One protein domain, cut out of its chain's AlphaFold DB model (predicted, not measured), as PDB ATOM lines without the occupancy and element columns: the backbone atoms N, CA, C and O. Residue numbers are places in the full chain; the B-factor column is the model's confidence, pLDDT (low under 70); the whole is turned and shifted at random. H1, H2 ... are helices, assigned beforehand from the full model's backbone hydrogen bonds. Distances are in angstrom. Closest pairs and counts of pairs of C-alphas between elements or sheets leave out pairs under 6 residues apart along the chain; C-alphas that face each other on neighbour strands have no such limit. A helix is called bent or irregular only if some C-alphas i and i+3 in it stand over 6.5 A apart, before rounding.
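What this domain is: This is residues 369 to 444 of the 757 residues of an uncharacterized protein of Sphaceloma murrayae (UniProt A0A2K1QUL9). Picture a small head of two short helices, H1 and H2, folded back on each other as a hairpin, with one very long helix, H3, running out of the head as a single arm. The first turns of H3 belong to the head; residues 411 to 444 stick out free and make the longest axis. The printed part has 76 residues with three named helices, in the order H1, H2, H3, and no named strand; its class is all helix. The whole is extended, with a radius of gyration of the C-alphas of 21.0 A, and the C-alphas span 70 by 20 by 16 A.

Where its parts are: Find C-alpha 369 at (-39.923, 27.198, -9.608); from there H1 runs through residues 369 to 381, 18.5 A from first to last C-alpha. Go on to C-alpha 386 at (-28.271, 14.368, -12.947), where H2 begins; it holds residues 386 to 399 and is 19.5 A long. Look next at Leu 403, where H3 begins; it holds residues 403 to 444, is 61.5 A long, and ends with C-alpha 444 at (-10.964, -34.988, 5.270). None of the three helices is bent or irregular.

How they stand to each other: Begin with H1 and H2, which form a helical hairpin over a tight link of 4 residues. They touch, and their closest C-alphas, those of Thr 376 and Ile 389, are 6.6 A apart. Their lines stand at a shallow tilt of 32 degrees, and they run opposite ways. Then look at Tyr 396 and Leu 403: their C-alphas, the closest of H2 and H3, are 7.1 A apart. H2 and H3 are close but not clearly touching, with 2 pairs of C-alphas within 8 A. They run opposite ways at a steep tilt of 42 degrees. H1 and H3 are near each other, with 5 pairs of C-alphas within 10 A. Along the backbones of H1, H2 and H3, every O i to N i+4 pair is within hydrogen-bond range.

The domain as a whole: Measure from Ser 369 to Ala 444, the two residues whose C-alphas are farthest apart, and you will find 70.2 A. Residues 411 to 444, which belong to H3, stand free; the body without them has 42 residues and spans 24 by 22 by 17 A. The printed part has no cut, and both links, H1 to H2 and H2 to H3, are tight. In the B-factor column the mean pLDDT of the printed part is 80.5; look for values under 70 at residues 369 to 370, 401, 403 to 406, 408 and 410 of this model.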
ATOM      1  N   SER A 369     -41.315  27.161  -9.132       62.28
ATOM      2  CA  SER A 369     -39.923  27.198  -9.608       62.28
ATOM      3  C   SER A 369     -38.896  27.092  -8.473       62.28
ATOM      4  O   SER A 369     -37.880  26.406  -8.609       62.28
ATOM      5  N   THR A 370     -39.167  27.701  -7.317       69.38
ATOM      6  CA  THR A 370     -38.328  27.593  -6.111       69.38
ATOM      7  C   THR A 370     -38.433  26.215  -5.466       69.38
ATOM      8  O   THR A 370     -37.417  25.674  -5.024       69.38
ATOM      9  N   GLY A 371     -39.628  25.614  -5.464       75.44
ATOM     10  CA  GLY A 371     -39.837  24.242  -4.997       75.44
ATOM     11  C   GLY A 371     -39.098  23.214  -5.855       75.44
ATOM     12  O   GLY A 371     -38.441  22.320  -5.318       75.44
ATOM     13  N   LEU A 372     -39.131  23.381  -7.183       75.12
ATOM     14  CA  LEU A 372     -38.427  22.495  -8.109       75.12
ATOM     15  C   LEU A 372     -36.909  22.575  -7.936       75.12
ATOM     16  O   LEU A 372     -36.250  21.540  -7.875       75.12
ATOM     17  N   LYS A 373     -36.369  23.794  -7.792       79.31
ATOM     18  CA  LYS A 373     -34.929  24.023  -7.612       79.31
ATOM     19  C   LYS A 373     -34.400  23.399  -6.319       79.31
ATOM     20  O   LYS A 373     -33.357  22.748  -6.317       79.31
ATOM     21  N   TYR A 374     -35.141  23.544  -5.221       79.06
ATOM     22  CA  TYR A 374     -34.775  22.917  -3.950       79.06
ATOM     23  C   TYR A 374     -34.808  21.385  -4.040       79.06
ATOM     24  O   TYR A 374     -33.953  20.705  -3.471       79.06
ATOM     25  N   LEU A 375     -35.764  20.826  -4.787       77.06
ATOM     26  CA  LEU A 375     -35.848  19.387  -5.009       77.06
ATOM     27  C   LEU A 375     -34.670  18.869  -5.842       77.06
ATOM     28  O   LEU A 375     -34.050  17.889  -5.439       77.06
ATOM     29  N   THR A 376     -34.337  19.517  -6.962       79.44
ATOM     30  CA  THR A 376     -33.178  19.139  -7.788       79.44
ATOM     31  C   THR A 376     -31.886  19.182  -6.977       79.44
ATOM     32  O   THR A 376     -31.119  18.220  -7.010       79.44
ATOM     33  N   ASP A 377     -31.698  20.216  -6.151       77.06
ATOM     34  CA  ASP A 377     -30.528  20.336  -5.274       77.06
ATOM     35  C   ASP A 377     -30.499  19.230  -4.206       77.06
ATOM     36  O   ASP A 377     -29.442  18.687  -3.878       77.06
ATOM     37  N   THR A 378     -31.661  18.862  -3.661       80.44
ATOM     38  CA  THR A 378     -31.773  17.801  -2.649       80.44
ATOM     39  C   THR A 378     -31.523  16.418  -3.251       80.44
ATOM     40  O   THR A 378     -30.825  15.606  -2.645       80.44
ATOM     41  N   LEU A 379     -32.053  16.143  -4.445       77.12
ATOM     42  CA  LEU A 379     -31.851  14.876  -5.152       77.12
ATOM     43  C   LEU A 379     -30.398  14.726  -5.623       77.12
ATOM     44  O   LEU A 379     -29.824  13.645  -5.472       77.12
ATOM     45  N   SER A 380     -29.774  15.811  -6.088       77.19
ATOM     46  CA  SER A 380     -28.353  15.834  -6.465       77.19
ATOM     47  C   SER A 380     -27.453  15.518  -5.261       77.19
ATOM     48  O   SER A 380     -26.583  14.647  -5.332       77.19
ATOM     49  N   LYS A 381     -27.752  16.093  -4.084       82.00
ATOM     50  CA  LYS A 381     -27.053  15.779  -2.820       82.00
ATOM     51  C   LYS A 381     -27.211  14.327  -2.357       82.00
ATOM     52  O   LYS A 381     -26.400  13.857  -1.566       82.00
ATOM     53  N   GLN A 382     -28.226  13.601  -2.831       78.44
ATOM     54  CA  GLN A 382     -28.425  12.178  -2.524       78.44
ATOM     55  C   GLN A 382     -27.691  11.229  -3.490       78.44
ATOM     56  O   GLN A 382     -27.967  10.025  -3.481       78.44
ATOM     57  N   PHE A 383     -26.743  11.747  -4.283       78.38
ATOM     58  CA  PHE A 383     -25.978  11.003  -5.294       78.38
ATOM     59  C   PHE A 383     -26.857  10.375  -6.383       78.38
ATOM     60  O   PHE A 383     -26.506   9.346  -6.967       78.38
ATOM     61  N   ILE A 384     -28.020  10.969  -6.653       78.00
ATOM     62  CA  ILE A 384     -28.851  10.569  -7.786       78.00
ATOM     63  C   ILE A 384     -28.234  11.202  -9.043       78.00
ATOM     64  O   ILE A 384     -27.969  12.400  -9.029       78.00
ATOM     65  N   PRO A 385     -27.985  10.437 -10.122       82.62
ATOM     66  CA  PRO A 385     -27.390  10.983 -11.338       82.62
ATOM     67  C   PRO A 385     -28.234  12.113 -11.936       82.62
ATOM     68  O   PRO A 385     -29.450  11.959 -12.072       82.62
ATOM     69  N   ASP A 386     -27.590  13.188 -12.391       74.06
ATOM     70  CA  ASP A 386     -28.271  14.368 -12.947       74.06
ATOM     71  C   ASP A 386     -29.202  14.023 -14.122       74.06
ATOM     72  O   ASP A 386     -30.274  14.601 -14.257       74.06
ATOM     73  N   GLN A 387     -28.875  13.001 -14.922       76.25
ATOM     74  CA  GLN A 387     -29.759  12.508 -15.989       76.25
ATOM     75  C   GLN A 387     -31.084  11.928 -15.473       76.25
ATOM     76  O   GLN A 387     -32.110  12.050 -16.140       76.25
ATOM     77  N   ALA A 388     -31.084  11.277 -14.307       71.50
ATOM     78  CA  ALA A 388     -32.305  10.756 -13.695       71.50
ATOM     79  C   ALA A 388     -33.139  11.892 -13.090       71.50
ATOM     80  O   ALA A 388     -34.363  11.874 -13.193       71.50
ATOM     81  N   ILE A 389     -32.470  12.903 -12.530       78.62
ATOM     82  CA  ILE A 389     -33.103  14.121 -12.017       78.62
ATOM     83  C   ILE A 389     -33.742  14.915 -13.165       78.62
ATOM     84  O   ILE A 389     -34.882  15.349 -13.045       78.62
ATOM     85  N   GLN A 390     -33.060  15.043 -14.306       78.62
ATOM     86  CA  GLN A 390     -33.592  15.744 -15.471       78.62
ATOM     87  C   GLN A 390     -34.815  15.024 -16.049       78.62
ATOM     88  O   GLN A 390     -35.858  15.639 -16.228       78.62
ATOM     89  N   ARG A 391     -34.744  13.694 -16.219       78.06
ATOM     90  CA  ARG A 391     -35.903  12.885 -16.637       78.06
ATOM     91  C   ARG A 391     -37.079  13.016 -15.675       78.06
ATOM     92  O   ARG A 391     -38.218  13.039 -16.118       78.06
ATOM     93  N   PHE A 392     -36.806  13.097 -14.375       74.44
ATOM     94  CA  PHE A 392     -37.822  13.332 -13.352       74.44
ATOM     95  C   PHE A 392     -38.476  14.710 -13.511       74.44
ATOM     96  O   PHE A 392     -39.697  14.815 -13.434       74.44
ATOM     97  N   VAL A 393     -37.679  15.759 -13.728       80.38
ATOM     98  CA  VAL A 393     -38.164  17.132 -13.933       80.38
ATOM     99  C   VAL A 393     -39.008  17.220 -15.202       80.38
ATOM    100  O   VAL A 393     -40.084  17.822 -15.180       80.38
ATOM    101  N   ASP A 394     -38.575  16.562 -16.273       80.81
ATOM    102  CA  ASP A 394     -39.298  16.500 -17.543       80.81
ATOM    103  C   ASP A 394     -40.621  15.726 -17.387       80.81
ATOM    104  O   ASP A 394     -41.665  16.184 -17.843       80.81
ATOM    105  N   ASP A 395     -40.635  14.605 -16.656       74.06
ATOM    106  CA  ASP A 395     -41.869  13.853 -16.374       74.06
ATOM    107  C   ASP A 395     -42.822  14.630 -15.448       74.06
ATOM    108  O   ASP A 395     -44.042  14.571 -15.624       74.06
ATOM    109  N   TYR A 396     -42.292  15.370 -14.470       71.75
ATOM    110  CA  TYR A 396     -43.076  16.219 -13.571       71.75
ATOM    111  C   TYR A 396     -43.758  17.356 -14.338       71.75
ATOM    112  O   TYR A 396     -44.967  17.557 -14.206       71.75
ATOM    113  N   THR A 397     -42.996  18.050 -15.186       76.00
ATOM    114  CA  THR A 397     -43.496  19.160 -16.010       76.00
ATOM    115  C   THR A 397     -44.448  18.687 -17.109       76.00
ATOM    116  O   THR A 397     -45.448  19.353 -17.360       76.00
ATOM    117  N   GLN A 398     -44.216  17.519 -17.718       75.12
ATOM    118  CA  GLN A 398     -45.082  16.997 -18.783       75.12
ATOM    119  C   GLN A 398     -46.354  16.307 -18.278       75.12
ATOM    120  O   GLN A 398     -47.374  16.337 -18.965       75.12
ATOM    121  N   ARG A 399     -46.323  15.640 -17.115       70.06
ATOM    122  CA  ARG A 399     -47.434  14.771 -16.671       70.06
ATOM    123  C   ARG A 399     -48.265  15.341 -15.528       70.06
ATOM    124  O   ARG A 399     -49.231  14.690 -15.132       70.06
ATOM    125  N   GLY A 400     -47.895  16.496 -14.969       74.38
ATOM    126  CA  GLY A 400     -48.607  17.108 -13.841       74.38
ATOM    127  C   GLY A 400     -48.722  16.187 -12.619       74.38
ATOM    128  O   GLY A 400     -49.642  16.328 -11.811       74.38
ATOM    129  N   ARG A 401     -47.832  15.191 -12.499       68.44
ATOM    130  CA  ARG A 401     -47.842  14.254 -11.371       68.44
ATOM    131  C   ARG A 401     -47.335  14.964 -10.134       68.44
ATOM    132  O   ARG A 401     -46.375  15.720 -10.196       68.44
ATOM    133  N   LYS A 402     -47.947  14.688  -8.986       76.69
ATOM    134  CA  LYS A 402     -47.539  15.328  -7.737       76.69
ATOM    135  C   LYS A 402     -46.161  14.815  -7.313       76.69
ATOM    136  O   LYS A 402     -45.899  13.615  -7.315       76.69
ATOM    137  N   LEU A 403     -45.306  15.749  -6.903       60.09
ATOM    138  CA  LEU A 403     -43.886  15.552  -6.586       60.09
ATOM    139  C   LEU A 403     -43.643  14.380  -5.610       60.09
ATOM    140  O   LEU A 403     -42.676  13.633  -5.746       60.09
ATOM    141  N   TYR A 404     -44.550  14.186  -4.644       65.75
ATOM    142  CA  TYR A 404     -44.444  13.126  -3.636       65.75
ATOM    143  C   TYR A 404     -44.596  11.711  -4.215       65.75
ATOM    144  O   TYR A 404     -44.015  10.777  -3.669       65.75
ATOM    145  N   GLU A 405     -45.347  11.531  -5.306       67.94
ATOM    146  CA  GLU A 405     -45.582  10.211  -5.911       67.94
ATOM    147  C   GLU A 405     -44.334   9.724  -6.633       67.94
ATOM    148  O   GLU A 405     -43.920   8.579  -6.467       67.94
ATOM    149  N   VAL A 406     -43.682  10.628  -7.361       64.31
ATOM    150  CA  VAL A 406     -42.482  10.305  -8.128       64.31
ATOM    151  C   VAL A 406     -41.278  10.098  -7.196       64.31
ATOM    152  O   VAL A 406     -40.498   9.168  -7.389       64.31
ATOM    153  N   VAL A 407     -41.156  10.887  -6.117       72.12
ATOM    154  CA  VAL A 407     -40.131  10.656  -5.079       72.12
ATOM    155  C   VAL A 407     -40.370   9.329  -4.348       72.12
ATOM    156  O   VAL A 407     -39.420   8.590  -4.092       72.12
ATOM    157  N   ALA A 408     -41.625   8.982  -4.039       69.06
ATOM    158  CA  ALA A 408     -41.948   7.694  -3.427       69.06
ATOM    159  C   ALA A 408     -41.588   6.509  -4.341       69.06
ATOM    160  O   ALA A 408     -41.069   5.504  -3.851       69.06
ATOM    161  N   GLU A 409     -41.809   6.635  -5.653       71.50
ATOM    162  CA  GLU A 409     -41.442   5.623  -6.649       71.50
ATOM    163  C   GLU A 409     -39.917   5.472  -6.771       71.50
ATOM    164  O   GLU A 409     -39.409   4.356  -6.661       71.50
ATOM    165  N   ALA A 410     -39.168   6.577  -6.851       69.06
ATOM    166  CA  ALA A 410     -37.703   6.553  -6.892       69.06
ATOM    167  C   ALA A 410     -37.084   5.938  -5.618       69.06
ATOM    168  O   ALA A 410     -36.153   5.129  -5.684       69.06
ATOM    169  N   ILE A 411     -37.627   6.258  -4.436       71.69
ATOM    170  CA  ILE A 411     -37.200   5.647  -3.166       71.69
ATOM    171  C   ILE A 411     -37.533   4.146  -3.144       71.69
ATOM    172  O   ILE A 411     -36.743   3.344  -2.633       71.69
ATOM    173  N   ALA A 412     -38.689   3.747  -3.680       77.19
ATOM    174  CA  ALA A 412     -39.075   2.343  -3.773       77.19
ATOM    175  C   ALA A 412     -38.154   1.561  -4.725       77.19
ATOM    176  O   ALA A 412     -37.732   0.454  -4.379       77.19
ATOM    177  N   GLU A 413     -37.781   2.145  -5.866       77.69
ATOM    178  CA  GLU A 413     -36.851   1.553  -6.829       77.69
ATOM    179  C   GLU A 413     -35.449   1.382  -6.226       77.69
ATOM    180  O   GLU A 413     -34.880   0.289  -6.291       77.69
ATOM    181  N   LYS A 414     -34.935   2.396  -5.513       78.19
ATOM    182  CA  LYS A 414     -33.658   2.297  -4.785       78.19
ATOM    183  C   LYS A 414     -33.675   1.165  -3.753       78.19
ATOM    184  O   LYS A 414     -32.778   0.320  -3.744       78.19
ATOM    185  N   LYS A 415     -34.726   1.083  -2.926       82.44
ATOM    186  CA  LYS A 415     -34.879   0.002  -1.932       82.44
ATOM    187  C   LYS A 415     -34.996  -1.378  -2.584       82.44
ATOM    188  O   LYS A 415     -34.499  -2.364  -2.032       82.44
ATOM    189  N   ALA A 416     -35.642  -1.478  -3.745       83.19
ATOM    190  CA  ALA A 416     -35.719  -2.722  -4.507       83.19
ATOM    191  C   ALA A 416     -34.340  -3.135  -5.056       83.19
ATOM    192  O   ALA A 416     -33.968  -4.307  -4.939       83.19
ATOM    193  N   GLY A 417     -33.560  -2.177  -5.568       83.62
ATOM    194  CA  GLY A 417     -32.178  -2.377  -6.009       83.62
ATOM    195  C   GLY A 417     -31.265  -2.873  -4.884       83.62
ATOM    196  O   GLY A 417     -30.616  -3.911  -5.030       83.62
ATOM    197  N   GLU A 418     -31.295  -2.215  -3.722       84.62
ATOM    198  CA  GLU A 418     -30.531  -2.614  -2.529       84.62
ATOM    199  C   GLU A 418     -30.910  -4.024  -2.047       84.62
ATOM    200  O   GLU A 418     -30.046  -4.850  -1.731       84.62
ATOM    201  N   LYS A 419     -32.208  -4.357  -2.053       85.44
ATOM    202  CA  LYS A 419     -32.695  -5.698  -1.696       85.44
ATOM    203  C   LYS A 419     -32.225  -6.760  -2.692       85.44
ATOM    204  O   LYS A 419     -31.853  -7.860  -2.276       85.44
ATOM    205  N   CYS A 420     -32.212  -6.445  -3.987       84.31
ATOM    206  CA  CYS A 420     -31.706  -7.342  -5.022       84.31
ATOM    207  C   CYS A 420     -30.196  -7.571  -4.869       84.31
ATOM    208  O   CYS A 420     -29.748  -8.719  -4.859       84.31
ATOM    209  N   GLN A 421     -29.414  -6.511  -4.649       85.88
ATOM    210  CA  GLN A 421     -27.971  -6.606  -4.418       85.88
ATOM    211  C   GLN A 421     -27.652  -7.427  -3.160       85.88
ATOM    212  O   GLN A 421     -26.819  -8.335  -3.206       85.88
ATOM    213  N   SER A 422     -28.372  -7.187  -2.060       86.44
ATOM    214  CA  SER A 422     -28.258  -7.974  -0.827       86.44
ATOM    215  C   SER A 422     -28.568  -9.459  -1.061       86.44
ATOM    216  O   SER A 422     -27.815 -10.336  -0.629       86.44
ATOM    217  N   ALA A 423     -29.622  -9.768  -1.826       87.00
ATOM    218  CA  ALA A 423     -29.983 -11.143  -2.166       87.00
ATOM    219  C   ALA A 423     -28.927 -11.839  -3.046       87.00
ATOM    220  O   ALA A 423     -28.635 -13.024  -2.843       87.00
ATOM    221  N   VAL A 424     -28.330 -11.119  -4.002       89.31
ATOM    222  CA  VAL A 424     -27.236 -11.628  -4.844       89.31
ATOM    223  C   VAL A 424     -25.997 -11.917  -3.997       89.31
ATOM    224  O   VAL A 424     -25.462 -13.025  -4.072       89.31
ATOM    225  N   MET A 425     -25.589 -10.988  -3.128       88.50
ATOM    226  CA  MET A 425     -24.451 -11.190  -2.227       88.50
ATOM    227  C   MET A 425     -24.686 -12.369  -1.281       88.50
ATOM    228  O   MET A 425     -23.834 -13.250  -1.173       88.50
ATOM    229  N   ALA A 426     -25.873 -12.476  -0.677       89.44
ATOM    230  CA  ALA A 426     -26.232 -13.614   0.168       89.44
ATOM    231  C   ALA A 426     -26.161 -14.956  -0.586       89.44
ATOM    232  O   ALA A 426     -25.764 -15.975  -0.017       89.44
ATOM    233  N   ARG A 427     -26.516 -14.976  -1.879       92.00
ATOM    234  CA  ARG A 427     -26.389 -16.166  -2.734       92.00
ATOM    235  C   ARG A 427     -24.925 -16.507  -3.019       92.00
ATOM    236  O   ARG A 427     -24.576 -17.688  -2.987       92.00
ATOM    237  N   ILE A 428     -24.077 -15.512  -3.275       92.75
ATOM    238  CA  ILE A 428     -22.631 -15.703  -3.478       92.75
ATOM    239  C   ILE A 428     -21.987 -16.252  -2.198       92.75
ATOM    240  O   ILE A 428     -21.268 -17.247  -2.268       92.75
ATOM    241  N   PHE A 429     -22.312 -15.690  -1.031       94.00
ATOM    242  CA  PHE A 429     -21.810 -16.177   0.257       94.00
ATOM    243  C   PHE A 429     -22.242 -17.613   0.559       94.00
ATOM    244  O   PHE A 429     -21.415 -18.424   0.962       94.00
ATOM    245  N   ARG A 430     -23.503 -17.979   0.295       92.62
ATOM    246  CA  ARG A 430     -23.952 -19.373   0.465       92.62
ATOM    247  C   ARG A 430     -23.216 -20.339  -0.458       92.62
ATOM    248  O   ARG A 430     -22.828 -21.420  -0.029       92.62
ATOM    249  N   ARG A 431     -22.986 -19.949  -1.716       91.75
ATOM    250  CA  ARG A 431     -22.215 -20.768  -2.663       91.75
ATOM    251  C   ARG A 431     -20.756 -20.911  -2.235       91.75
ATOM    252  O   ARG A 431     -20.210 -22.002  -2.354       91.75
ATOM    253  N   SER A 432     -20.138 -19.847  -1.724       91.62
ATOM    254  CA  SER A 432     -18.751 -19.902  -1.249       91.62
ATOM    255  C   SER A 432     -18.605 -20.694   0.052       91.62
ATOM    256  O   SER A 432     -17.580 -21.343   0.249       91.62
ATOM    257  N   ALA A 433     -19.617 -20.684   0.922       91.94
ATOM    258  CA  ALA A 433     -19.668 -21.534   2.109       91.94
ATOM    259  C   ALA A 433     -19.773 -23.018   1.721       91.94
ATOM    260  O   ALA A 433     -18.923 -23.804   2.122       91.94
ATOM    261  N   ALA A 434     -20.716 -23.374   0.842       93.19
ATOM    262  CA  ALA A 434     -20.869 -24.748   0.358       93.19
ATOM    263  C   ALA A 434     -19.619 -25.259  -0.387       93.19
ATOM    264  O   ALA A 434     -19.248 -26.425  -0.275       93.19
ATOM    265  N   ALA A 435     -18.933 -24.389  -1.138       92.44
ATOM    266  CA  ALA A 435     -17.670 -24.742  -1.783       92.44
ATOM    267  C   ALA A 435     -16.562 -25.033  -0.757       92.44
ATOM    268  O   ALA A 435     -15.836 -26.010  -0.913       92.44
ATOM    269  N   ARG A 436     -16.457 -24.224   0.306       94.69
ATOM    270  CA  ARG A 436     -15.492 -24.440   1.394       94.69
ATOM    271  C   ARG A 436     -15.775 -25.723   2.165       94.69
ATOM    272  O   ARG A 436     -14.845 -26.476   2.419       94.69
ATOM    273  N   GLU A 437     -17.040 -26.002   2.455       93.75
ATOM    274  CA  GLU A 437     -17.469 -27.252   3.084       93.75
ATOM    275  C   GLU A 437     -17.109 -28.466   2.219       93.75
ATOM    276  O   GLU A 437     -16.544 -29.438   2.711       93.75
ATOM    277  N   LYS A 438     -17.316 -28.381   0.898       93.31
ATOM    278  CA  LYS A 438     -16.926 -29.451  -0.029       93.31
ATOM    279  C   LYS A 438     -15.408 -29.638  -0.109       93.31
ATOM    280  O   LYS A 438     -14.948 -30.773  -0.174       93.31
ATOM    281  N   CYS A 439     -14.626 -28.558  -0.094       90.62
ATOM    282  CA  CYS A 439     -13.164 -28.650  -0.034       90.62
ATOM    283  C   CYS A 439     -12.686 -29.259   1.289       90.62
ATOM    284  O   CYS A 439     -11.773 -30.077   1.274       90.62
ATOM    285  N   ALA A 440     -13.317 -28.904   2.412       94.19
ATOM    286  CA  ALA A 440     -13.021 -29.497   3.712       94.19
ATOM    287  C   ALA A 440     -13.367 -30.995   3.738       94.19
ATOM    288  O   ALA A 440     -12.553 -31.794   4.184       94.19
ATOM    289  N   ALA A 441     -14.513 -31.387   3.176       91.12
ATOM    290  CA  ALA A 441     -14.908 -32.790   3.054       91.12
ATOM    291  C   ALA A 441     -13.938 -33.599   2.175       91.12
ATOM    292  O   ALA A 441     -13.592 -34.722   2.521       91.12
ATOM    293  N   LEU A 442     -13.450 -33.020   1.070       87.94
ATOM    294  CA  LEU A 442     -12.433 -33.656   0.224       87.94
ATOM    295  C   LEU A 442     -11.069 -33.754   0.919       87.94
ATOM    296  O   LEU A 442     -10.378 -34.750   0.750       87.94
ATOM    297  N   ALA A 443     -10.685 -32.753   1.716       87.75
ATOM    298  CA  ALA A 443      -9.450 -32.791   2.498       87.75
ATOM    299  C   ALA A 443      -9.515 -33.796   3.662       87.75
ATOM    300  O   ALA A 443      -8.487 -34.345   4.056       87.75
ATOM    301  N   ALA A 444     -10.713 -34.033   4.200       88.81
ATOM    302  CA  ALA A 444     -10.964 -34.988   5.270       88.81
ATOM    303  C   ALA A 444     -11.106 -36.438   4.779       88.81
ATOM    304  O   ALA A 444     -11.070 -37.336   5.613       88.81
TER     305      ALA A 444